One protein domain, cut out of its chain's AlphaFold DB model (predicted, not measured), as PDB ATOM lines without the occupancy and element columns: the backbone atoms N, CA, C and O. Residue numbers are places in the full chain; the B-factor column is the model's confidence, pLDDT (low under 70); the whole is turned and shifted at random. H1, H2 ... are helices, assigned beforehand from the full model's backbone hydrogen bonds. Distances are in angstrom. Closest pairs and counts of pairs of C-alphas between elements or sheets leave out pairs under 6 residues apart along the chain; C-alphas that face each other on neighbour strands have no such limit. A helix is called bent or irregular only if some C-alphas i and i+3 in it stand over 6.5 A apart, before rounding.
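AT A GLANCE: This is residues 32 to 105 of the 106 residues of an uncharacterized protein of Rubrivivax albus (UniProt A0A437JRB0). Look for a hairpin of two helices, H2 and H3, with the long helix H4 crossing its linked end; residues 96 to 105, which include the last part of H4, stick out as a free arm, and the short H1 packs on the first residues of H2. The printed part has 74 residues with four named helices, H1, H2, H3 and H4 in that order, and no named strand; its class is all helix. It is elongated, spanning 42 by 27 by 22 A, yet only just compact, close to loose, with a radius of gyration of the C-alphas of 13.5 A.

HOW THE PARTS SIT: Start at H1, residues 32 to 36, which touches H2, residues 40 to 52, at residues 40 to 43 alone; the closest C-alphas, of Ala 34 and Ala 43, are 5.0 A apart. Next comes H3, residues 56 to 73, forming a hairpin with H2: they touch at a shallow tilt of 31 degrees, opposite ways, with C-alphas 51 and 59 closest at 4.3 A. H4, residues 81 to 103, touches residues 56 to 63 of H3 at a steep tilt of 58 degrees, opposite ways; the closest C-alphas, of Ala 56 and Ala 91, are 4.5 A apart. H4 also touches residues 51 to 52 of H2, only just about perpendicular at 72 degrees, with C-alphas 51 and 87 closest at 6.2 A. H1 is apart from H3 and H4. In H1 and H2 every O i to N i+4 pair is within hydrogen-bond range; in H3 12 of 14 are, in H4 18 of 19.

IN THESE COORDINATES: Find C-alpha 32 at (-55.406, 2.338, 47.633), where H1 begins; it is 6.1 A long. H2 runs 17.9 A. H3 runs 21.5 A, with a kink of 67 degrees near residue 67; it is irregular, C-alphas 67 and 70 being 8.3 A apart. H4 runs 33.6 A from C-alpha 81 at (-39.976, 1.074, 27.766) to C-alpha 103 at (-43.881, 30.801, 42.929).

THE WHOLE: The two C-alphas farthest apart, of Gly 74 and Ser 105, are 43.6 A apart. The printed part has no cut and no long link. Its mean pLDDT is 91.7, and residues 104 to 105 are under 70.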
ATOM      1  N   LEU A  32     -55.861   2.147  46.255       92.81
ATOM      2  CA  LEU A  32     -55.406   2.338  47.633       92.81
ATOM      3  C   LEU A  32     -55.924   1.236  48.565       92.81
ATOM      4  O   LEU A  32     -55.169   0.670  49.339       92.81
ATOM      5  N   ASP A  33     -57.190   0.874  48.426       93.81
ATOM      6  CA  ASP A  33     -57.834  -0.171  49.221       93.81
ATOM      7  C   ASP A  33     -57.230  -1.564  48.930       93.81
ATOM      8  O   ASP A  33     -56.942  -2.348  49.837       93.81
ATOM      9  N   ALA A  34     -56.910  -1.850  47.662       91.56
ATOM     10  CA  ALA A  34     -56.127  -3.032  47.299       91.56
ATOM     11  C   ALA A  34     -54.717  -2.999  47.916       91.56
ATOM     12  O   ALA A  34     -54.216  -4.028  48.367       91.56
ATOM     13  N   TYR A  35     -54.078  -1.831  47.950       93.56
ATOM     14  CA  TYR A  35     -52.749  -1.662  48.528       93.56
ATOM     15  C   TYR A  35     -52.743  -1.895  50.042       93.56
ATOM     16  O   TYR A  35     -51.903  -2.640  50.542       93.56
ATOM     17  N   GLU A  36     -53.702  -1.315  50.761       93.06
ATOM     18  CA  GLU A  36     -53.845  -1.435  52.215       93.06
ATOM     19  C   GLU A  36     -54.120  -2.876  52.659       93.06
ATOM     20  O   GLU A  36     -53.607  -3.316  53.686       93.06
ATOM     21  N   ARG A  37     -54.849  -3.655  51.849       93.75
ATOM     22  CA  ARG A  37     -55.052  -5.097  52.073       93.75
ATOM     23  C   ARG A  37     -53.863  -5.977  51.673       93.75
ATOM     24  O   ARG A  37     -53.941  -7.198  51.787       93.75
ATOM     25  N   GLY A  38     -52.777  -5.399  51.168       92.38
ATOM     26  CA  GLY A  38     -51.617  -6.152  50.689       92.38
ATOM     27  C   GLY A  38     -51.821  -6.824  49.326       92.38
ATOM     28  O   GLY A  38     -50.980  -7.613  48.892       92.38
ATOM     29  N   HIS A  39     -52.899  -6.506  48.604       94.19
ATOM     30  CA  HIS A  39     -53.158  -6.982  47.243       94.19
ATOM     31  C   HIS A  39     -52.347  -6.166  46.221       94.19
ATOM     32  O   HIS A  39     -52.888  -5.552  45.300       94.19
ATOM     33  N   TYR A  40     -51.021  -6.162  46.374       93.62
ATOM     34  CA  TYR A  40     -50.114  -5.281  45.632       93.62
ATOM     35  C   TYR A  40     -50.172  -5.476  44.109       93.62
ATOM     36  O   TYR A  40     -50.046  -4.507  43.368       93.62
ATOM     37  N   ALA A  41     -50.421  -6.697  43.625       93.94
ATOM     38  CA  ALA A  41     -50.600  -6.961  42.195       93.94
ATOM     39  C   ALA A  41     -51.835  -6.251  41.616       93.94
ATOM     40  O   ALA A  41     -51.763  -5.643  40.547       93.94
ATOM     41  N   LEU A  42     -52.952  -6.280  42.348       93.69
ATOM     42  CA  LEU A  42     -54.184  -5.594  41.962       93.69
ATOM     43  C   LEU A  42     -54.020  -4.073  42.067       93.69
ATOM     44  O   LEU A  42     -54.383  -3.360  41.135       93.69
ATOM     45  N   ALA A  43     -53.422  -3.586  43.158       95.44
ATOM     46  CA  ALA A  43     -53.131  -2.165  43.342       95.44
ATOM     47  C   ALA A  43     -52.280  -1.613  42.189       95.44
ATOM     48  O   ALA A  43     -52.630  -0.602  41.578       95.44
ATOM     49  N   TYR A  44     -51.217  -2.337  41.825       96.12
ATOM     50  CA  TYR A  44     -50.376  -1.997  40.686       96.12
ATOM     51  C   TYR A  44     -51.164  -1.963  39.375       96.12
ATOM     52  O   TYR A  44     -51.044  -0.996  38.633       96.12
ATOM     53  N   ALA A  45     -51.985  -2.976  39.081       95.38
ATOM     54  CA  ALA A  45     -52.774  -3.013  37.849       95.38
ATOM     55  C   ALA A  45     -53.749  -1.823  37.743       95.38
ATOM     56  O   ALA A  45     -53.899  -1.231  36.670       95.38
ATOM     57  N   LEU A  46     -54.376  -1.440  38.859       95.50
ATOM     58  CA  LEU A  46     -55.283  -0.295  38.922       95.50
ATOM     59  C   LEU A  46     -54.537   1.032  38.718       95.50
ATOM     60  O   LEU A  46     -54.951   1.836  37.879       95.50
ATOM     61  N   TRP A  47     -53.409   1.244  39.404       96.12
ATOM     62  CA  TRP A  47     -52.583   2.438  39.199       96.12
ATOM     63  C   TRP A  47     -51.944   2.487  37.815       96.12
ATOM     64  O   TRP A  47     -51.884   3.556  37.224       96.12
ATOM     65  N   ALA A  48     -51.521   1.356  37.251       96.06
ATOM     66  CA  ALA A  48     -50.985   1.287  35.896       96.06
ATOM     67  C   ALA A  48     -52.021   1.762  34.867       96.06
ATOM     68  O   ALA A  48     -51.708   2.588  34.011       96.06
ATOM     69  N   ARG A  49     -53.280   1.319  34.995       95.69
ATOM     70  CA  ARG A  49     -54.381   1.778  34.137       95.69
ATOM     71  C   ARG A  49     -54.639   3.281  34.282       95.69
ATOM     72  O   ARG A  49     -54.856   3.956  33.281       95.69
ATOM     73  N   GLN A  50     -54.613   3.805  35.505       94.88
ATOM     74  CA  GLN A  50     -54.778   5.241  35.769       94.88
ATOM     75  C   GLN A  50     -53.593   6.062  35.233       94.88
ATOM     76  O   GLN A  50     -53.784   7.109  34.621       94.88
ATOM     77  N   ALA A  51     -52.368   5.562  35.383       95.88
ATOM     78  CA  ALA A  51     -51.160   6.171  34.842       95.88
ATOM     79  C   ALA A  51     -51.186   6.222  33.307       95.88
ATOM     80  O   ALA A  51     -50.822   7.234  32.712       95.88
ATOM     81  N   ASP A  52     -51.667   5.156  32.662       95.69
ATOM     82  CA  ASP A  52     -51.898   5.131  31.216       95.69
ATOM     83  C   ASP A  52     -53.005   6.106  30.778       95.69
ATOM     84  O   ASP A  52     -52.951   6.610  29.657       95.69
ATOM     85  N   ALA A  53     -53.957   6.432  31.660       94.44
ATOM     86  CA  ALA A  53     -54.955   7.484  31.442       94.44
ATOM     87  C   ALA A  53     -54.418   8.913  31.681       94.44
ATOM     88  O   ALA A  53     -55.116   9.878  31.378       94.44
ATOM     89  N   GLY A  54     -53.184   9.066  32.176       93.12
ATOM     90  CA  GLY A  54     -52.555  10.366  32.423       93.12
ATOM     91  C   GLY A  54     -52.654  10.870  33.866       93.12
ATOM     92  O   GLY A  54     -52.287  12.013  34.129       93.12
ATOM     93  N   GLU A  55     -53.089  10.037  34.811       94.88
ATOM     94  CA  GLU A  55     -53.119  10.403  36.229       94.88
ATOM     95  C   GLU A  55     -51.702  10.415  36.816       94.88
ATOM     96  O   GLU A  55     -51.052   9.376  36.973       94.88
ATOM     97  N   ALA A  56     -51.206  11.606  37.155       94.94
ATOM     98  CA  ALA A  56     -49.814  11.788  37.561       94.94
ATOM     99  C   ALA A  56     -49.456  11.087  38.873       94.94
ATOM    100  O   ALA A  56     -48.357  10.545  38.993       94.94
ATOM    101  N   GLU A  57     -50.370  11.070  39.842       93.38
ATOM    102  CA  GLU A  57     -50.121  10.407  41.121       93.38
ATOM    103  C   GLU A  57     -50.076   8.885  40.961       93.38
ATOM    104  O   GLU A  57     -49.145   8.231  41.432       93.38
ATOM    105  N   ALA A  58     -51.003   8.322  40.183       95.25
ATOM    106  CA  ALA A  58     -50.982   6.905  39.849       95.25
ATOM    107  C   ALA A  58     -49.702   6.513  39.090       95.25
ATOM    108  O   ALA A  58     -49.104   5.478  39.380       95.25
ATOM    109  N   ALA A  59     -49.226   7.366  38.173       97.06
ATOM    110  CA  ALA A  59     -47.964   7.154  37.466       97.06
ATOM    111  C   ALA A  59     -46.760   7.099  38.419       97.06
ATOM    112  O   ALA A  59     -45.886   6.244  38.252       97.06
ATOM    113  N   ARG A  60     -46.714   7.960  39.444       96.62
ATOM    114  CA  ARG A  60     -45.656   7.931  40.468       96.62
ATOM    115  C   ARG A  60     -45.692   6.641  41.274       96.62
ATOM    116  O   ARG A  60     -44.658   5.987  41.405       96.62
ATOM    117  N   LEU A  61     -46.871   6.253  41.758       96.88
ATOM    118  CA  LEU A  61     -47.047   5.040  42.557       96.88
ATOM    119  C   LEU A  61     -46.687   3.788  41.747       96.88
ATOM    120  O   LEU A  61     -45.888   2.969  42.200       96.88
ATOM    121  N   ALA A  62     -47.157   3.678  40.503       97.12
ATOM    122  CA  ALA A  62     -46.816   2.561  39.625       97.12
ATOM    123  C   ALA A  62     -45.307   2.500  39.301       97.12
ATOM    124  O   ALA A  62     -44.719   1.414  39.290       97.12
ATOM    125  N   LEU A  63     -44.644   3.647  39.089       97.75
ATOM    126  CA  LEU A  63     -43.187   3.716  38.893       97.75
ATOM    127  C   LEU A  63     -42.405   3.336  40.159       97.75
ATOM    128  O   LEU A  63     -41.362   2.681  40.056       97.75
ATOM    129  N   GLN A  64     -42.893   3.717  41.341       97.44
ATOM    130  CA  GLN A  64     -42.306   3.315  42.616       97.44
ATOM    131  C   GLN A  64     -42.406   1.800  42.802       97.44
ATOM    132  O   GLN A  64     -41.399   1.160  43.108       97.44
ATOM    133  N   MET A  65     -43.584   1.221  42.556       97.50
ATOM    134  CA  MET A  65     -43.788  -0.225  42.622       97.50
ATOM    135  C   MET A  65     -42.894  -0.964  41.636       97.50
ATOM    136  O   MET A  65     -42.219  -1.909  42.024       97.50
ATOM    137  N   TYR A  66     -42.784  -0.489  40.396       97.12
ATOM    138  CA  TYR A  66     -41.842  -1.044  39.426       97.12
ATOM    139  C   TYR A  66     -40.391  -1.032  39.935       97.12
ATOM    140  O   TYR A  66     -39.678  -2.026  39.810       97.12
ATOM    141  N   ARG A  67     -39.939   0.084  40.523       97.06
ATOM    142  CA  ARG A  67     -38.546   0.249  40.965       97.06
ATOM    143  C   ARG A  67     -38.211  -0.570  42.209       97.06
ATOM    144  O   ARG A  67     -37.121  -1.129  42.283       97.06
ATOM    145  N   TYR A  68     -39.114  -0.597  43.183       97.06
ATOM    146  CA  TYR A  68     -38.873  -1.186  44.502       97.06
ATOM    147  C   TYR A  68     -39.651  -2.482  44.740       97.06
ATOM    148  O   TYR A  68     -39.629  -3.009  45.849       97.06
ATOM    149  N   GLY A  69     -40.283  -3.012  43.691       95.19
ATOM    150  CA  GLY A  69     -41.044  -4.259  43.649       95.19
ATOM    151  C   GLY A  69     -40.484  -5.362  44.543       95.19
ATOM    152  O   GLY A  69     -41.094  -5.706  45.558       95.19
ATOM    153  N   PRO A  70     -39.293  -5.887  44.204       95.62
ATOM    154  CA  PRO A  70     -38.696  -6.995  44.937       95.62
ATOM    155  C   PRO A  70     -38.420  -6.691  46.413       95.62
ATOM    156  O   PRO A  70     -38.516  -7.586  47.243       95.62
ATOM    157  N   GLN A  71     -38.090  -5.439  46.748       96.12
ATOM    158  CA  GLN A  71     -37.699  -5.046  48.102       96.12
ATOM    159  C   GLN A  71     -38.904  -4.776  49.012       96.12
ATOM    160  O   GLN A  71     -38.873  -5.146  50.180       96.12
ATOM    161  N   LEU A  72     -39.941  -4.106  48.500       94.44
ATOM    162  CA  LEU A  72     -41.092  -3.670  49.299       94.44
ATOM    163  C   LEU A  72     -42.280  -4.631  49.219       94.44
ATOM    164  O   LEU A  72     -43.049  -4.723  50.169       94.44
ATOM    165  N   TYR A  73     -42.432  -5.339  48.099       92.94
ATOM    166  CA  TYR A  73     -43.635  -6.125  47.799       92.94
ATOM    167  C   TYR A  73     -43.333  -7.599  47.507       92.94
ATOM    168  O   TYR A  73     -44.250  -8.357  47.189       92.94
ATOM    169  N   GLY A  74     -42.056  -8.003  47.563       94.31
ATOM    170  CA  GLY A  74     -41.613  -9.374  47.288       94.31
ATOM    171  C   GLY A  74     -41.860  -9.843  45.850       94.31
ATOM    172  O   GLY A  74     -41.772 -11.035  45.576       94.31
ATOM    173  N   GLN A  75     -42.189  -8.931  44.928       93.69
ATOM    174  CA  GLN A  75     -42.538  -9.258  43.546       93.69
ATOM    175  C   GLN A  75     -42.049  -8.185  42.576       93.69
ATOM    176  O   GLN A  75     -42.044  -6.998  42.891       93.69
ATOM    177  N   ALA A  76     -41.647  -8.594  41.376       94.38
ATOM    178  CA  ALA A  76     -41.301  -7.659  40.315       94.38
ATOM    179  C   ALA A  76     -42.552  -7.268  39.523       94.38
ATOM    180  O   ALA A  76     -43.359  -8.122  39.163       94.38
ATOM    181  N   PHE A  77     -42.665  -5.985  39.197       94.31
ATOM    182  CA  PHE A  77     -43.676  -5.485  38.271       94.31
ATOM    183  C   PHE A  77     -43.017  -5.196  36.928       94.31
ATOM    184  O   PHE A  77     -41.855  -4.789  36.870       94.31
ATOM    185  N   VAL A  78     -43.744  -5.421  35.839       92.94
ATOM    186  CA  VAL A  78     -43.209  -5.294  34.482       92.94
ATOM    187  C   VAL A  78     -43.819  -4.073  33.816       92.94
ATOM    188  O   VAL A  78     -45.035  -3.931  33.782       92.94
ATOM    189  N   ILE A  79     -42.968  -3.222  33.242       94.31
ATOM    190  CA  ILE A  79     -43.381  -2.116  32.373       94.31
ATOM    191  C   ILE A  79     -42.623  -2.204  31.058       94.31
ATOM    192  O   ILE A  79     -41.445  -2.572  31.034       94.31
ATOM    193  N   SER A  80     -43.271  -1.816  29.964       95.69
ATOM    194  CA  SER A  80     -42.563  -1.613  28.699       95.69
ATOM    195  C   SER A  80     -41.794  -0.288  28.714       95.69
ATOM    196  O   SER A  80     -42.146   0.651  29.435       95.69
ATOM    197  N   SER A  81     -40.758  -0.167  27.880       95.38
ATOM    198  CA  SER A  81     -39.976   1.074  27.766       95.38
ATOM    199  C   SER A  81     -40.839   2.279  27.375       95.38
ATOM    200  O   SER A  81     -40.645   3.369  27.911       95.38
ATOM    201  N   SER A  82     -41.828   2.086  26.494       95.06
ATOM    202  CA  SER A  82     -42.734   3.160  26.068       95.06
ATOM    203  C   SER A  82     -43.691   3.580  27.187       95.06
ATOM    204  O   SER A  82     -43.907   4.772  27.394       95.06
ATOM    205  N   GLN A  83     -44.222   2.621  27.949       95.56
ATOM    206  CA  GLN A  83     -45.069   2.888  29.112       95.56
ATOM    207  C   GLN A  83     -44.294   3.648  30.191       95.56
ATOM    208  O   GLN A  83     -44.754   4.678  30.677       95.56
ATOM    209  N   ARG A  84     -43.054   3.225  30.464       97.25
ATOM    210  CA  ARG A  84     -42.143   3.916  31.382       97.25
ATOM    211  C   ARG A  84     -41.931   5.379  31.003       97.25
ATOM    212  O   ARG A  84     -42.015   6.248  31.865       97.25
ATOM    213  N   GLN A  85     -41.641   5.648  29.732       97.00
ATOM    214  CA  GLN A  85     -41.409   7.007  29.240       97.00
ATOM    215  C   GLN A  85     -42.654   7.885  29.390       97.00
ATOM    216  O   GLN A  85     -42.541   9.008  29.883       97.00
ATOM    217  N   ARG A  86     -43.838   7.366  29.033       96.56
ATOM    218  CA  ARG A  86     -45.102   8.096  29.211       96.56
ATOM    219  C   ARG A  86     -45.348   8.432  30.678       96.56
ATOM    220  O   ARG A  86     -45.605   9.586  30.998       96.56
ATOM    221  N   TRP A  87     -45.202   7.463  31.576       97.12
ATOM    222  CA  TRP A  87     -45.448   7.680  33.001       97.12
ATOM    223  C   TRP A  87     -44.456   8.661  33.625       97.12
ATOM    224  O   TRP A  87     -44.860   9.516  34.409       97.12
ATOM    225  N   LEU A  88     -43.174   8.603  33.243       97.12
ATOM    226  CA  LEU A  88     -42.176   9.584  33.681       97.12
ATOM    227  C   LEU A  88     -42.541  11.004  33.223       97.12
ATOM    228  O   LEU A  88     -42.431  11.950  34.006       97.12
ATOM    229  N   HIS A  89     -43.005  11.157  31.980       95.94
ATOM    230  CA  HIS A  89     -43.436  12.449  31.448       95.94
ATOM    231  C   HIS A  89     -44.638  13.014  32.221       95.94
ATOM    232  O   HIS A  89     -44.596  14.151  32.686       95.94
ATOM    233  N   VAL A  90     -45.674  12.202  32.436       94.38
ATOM    234  CA  VAL A  90     -46.872  12.611  33.187       94.38
ATOM    235  C   VAL A  90     -46.523  12.973  34.640       94.38
ATOM    236  O   VAL A  90     -46.903  14.039  35.130       94.38
ATOM    237  N   ALA A  91     -45.746  12.132  35.328       93.94
ATOM    238  CA  ALA A  91     -45.380  12.338  36.730       93.94
ATOM    239  C   ALA A  91     -44.565  13.626  36.963       93.94
ATOM    240  O   ALA A  91     -44.762  14.314  37.973       93.94
ATOM    241  N   SER A  92     -43.658  13.948  36.033       91.19
ATOM    242  CA  SER A  92     -42.809  15.148  36.080       91.19
ATOM    243  C   SER A  92     -43.557  16.426  35.692       91.19
ATOM    244  O   SER A  92     -43.347  17.462  36.323       91.19
ATOM    245  N   GLY A  93     -44.486  16.360  34.733       86.25
ATOM    246  CA  GLY A  93     -45.329  17.499  34.357       86.25
ATOM    247  C   GLY A  93     -46.156  18.044  35.527       86.25
ATOM    248  O   GLY A  93     -46.258  19.260  35.700       86.25
ATOM    249  N   ALA A  94     -46.672  17.159  36.383       82.69
ATOM    250  CA  ALA A  94     -47.420  17.558  37.575       82.69
ATOM    251  C   ALA A  94     -46.556  18.266  38.635       82.69
ATOM    252  O   ALA A  94     -47.030  19.205  39.273       82.69
ATOM    253  N   LEU A  95     -45.288  17.865  38.804       76.25
ATOM    254  CA  LEU A  95     -44.358  18.541  39.725       76.25
ATOM    255  C   LEU A  95     -44.045  19.962  39.242       76.25
ATOM    256  O   LEU A  95     -44.202  20.919  39.994       76.25
ATOM    257  N   ALA A  96     -43.718  20.108  37.956       78.31
ATOM    258  CA  ALA A  96     -43.469  21.416  37.353       78.31
ATOM    259  C   ALA A  96     -44.711  22.328  37.392       78.31
ATOM    260  O   ALA A  96     -44.601  23.548  37.485       78.31
ATOM    261  N   GLY A  97     -45.919  21.763  37.295       75.56
ATOM    262  CA  GLY A  97     -47.167  22.492  37.538       75.56
ATOM    263  C   GLY A  97     -47.236  23.058  38.956       75.56
ATOM    264  O   GLY A  97     -47.405  24.264  39.115       75.56
ATOM    265  N   ALA A  98     -47.054  22.207  39.968       76.31
ATOM    266  CA  ALA A  98     -47.141  22.590  41.376       76.31
ATOM    267  C   ALA A  98     -46.132  23.686  41.769       76.31
ATOM    268  O   ALA A  98     -46.506  24.648  42.439       76.31
ATOM    269  N   GLU A  99     -44.882  23.591  41.304       74.12
ATOM    270  CA  GLU A  99     -43.844  24.595  41.581       74.12
ATOM    271  C   GLU A  99     -44.199  25.976  41.013       74.12
ATOM    272  O   GLU A  99     -44.052  26.986  41.699       74.12
ATOM    273  N   ARG A 100     -44.745  26.032  39.790       75.06
ATOM    274  CA  ARG A 100     -45.148  27.299  39.153       75.06
ATOM    275  C   ARG A 100     -46.265  28.015  39.909       75.06
ATOM    276  O   ARG A 100     -46.243  29.241  40.000       75.06
ATOM    277  N   PHE A 101     -47.222  27.273  40.466       71.00
ATOM    278  CA  PHE A 101     -48.280  27.856  41.299       71.00
ATOM    279  C   PHE A 101     -47.745  28.360  42.645       71.00
ATOM    280  O   PHE A 101     -48.172  29.416  43.112       71.00
ATOM    281  N   ALA A 102     -46.775  27.657  43.238       75.69
ATOM    282  CA  ALA A 102     -46.141  28.076  44.486       75.69
ATOM    283  C   ALA A 102     -45.336  29.380  44.328       75.69
ATOM    284  O   ALA A 102     -45.361  30.227  45.218       75.69
ATOM    285  N   THR A 103     -44.668  29.582  43.187       79.06
ATOM    286  CA  THR A 103     -43.881  30.801  42.929       79.06
ATOM    287  C   THR A 103     -44.711  32.008  42.490       79.06
ATOM    288  O   THR A 103     -44.241  33.130  42.623       79.06
ATOM    289  N   ALA A 104     -45.926  31.809  41.968       68.19
ATOM    290  CA  ALA A 104     -46.792  32.889  41.473       68.19
ATOM    291  C   ALA A 104     -47.654  33.568  42.562       68.19
ATOM    292  O   ALA A 104     -48.403  34.489  42.255       68.19
ATOM    293  N   SER A 105     -47.574  33.104  43.813       66.62
ATOM    294  CA  SER A 105     -48.383  33.598  44.942       66.62
ATOM    295  C   SER A 105     -47.615  34.539  45.891       66.62
ATOM    296  O   SER A 105     -47.991  34.664  47.055       66.62
TER     297      SER A 105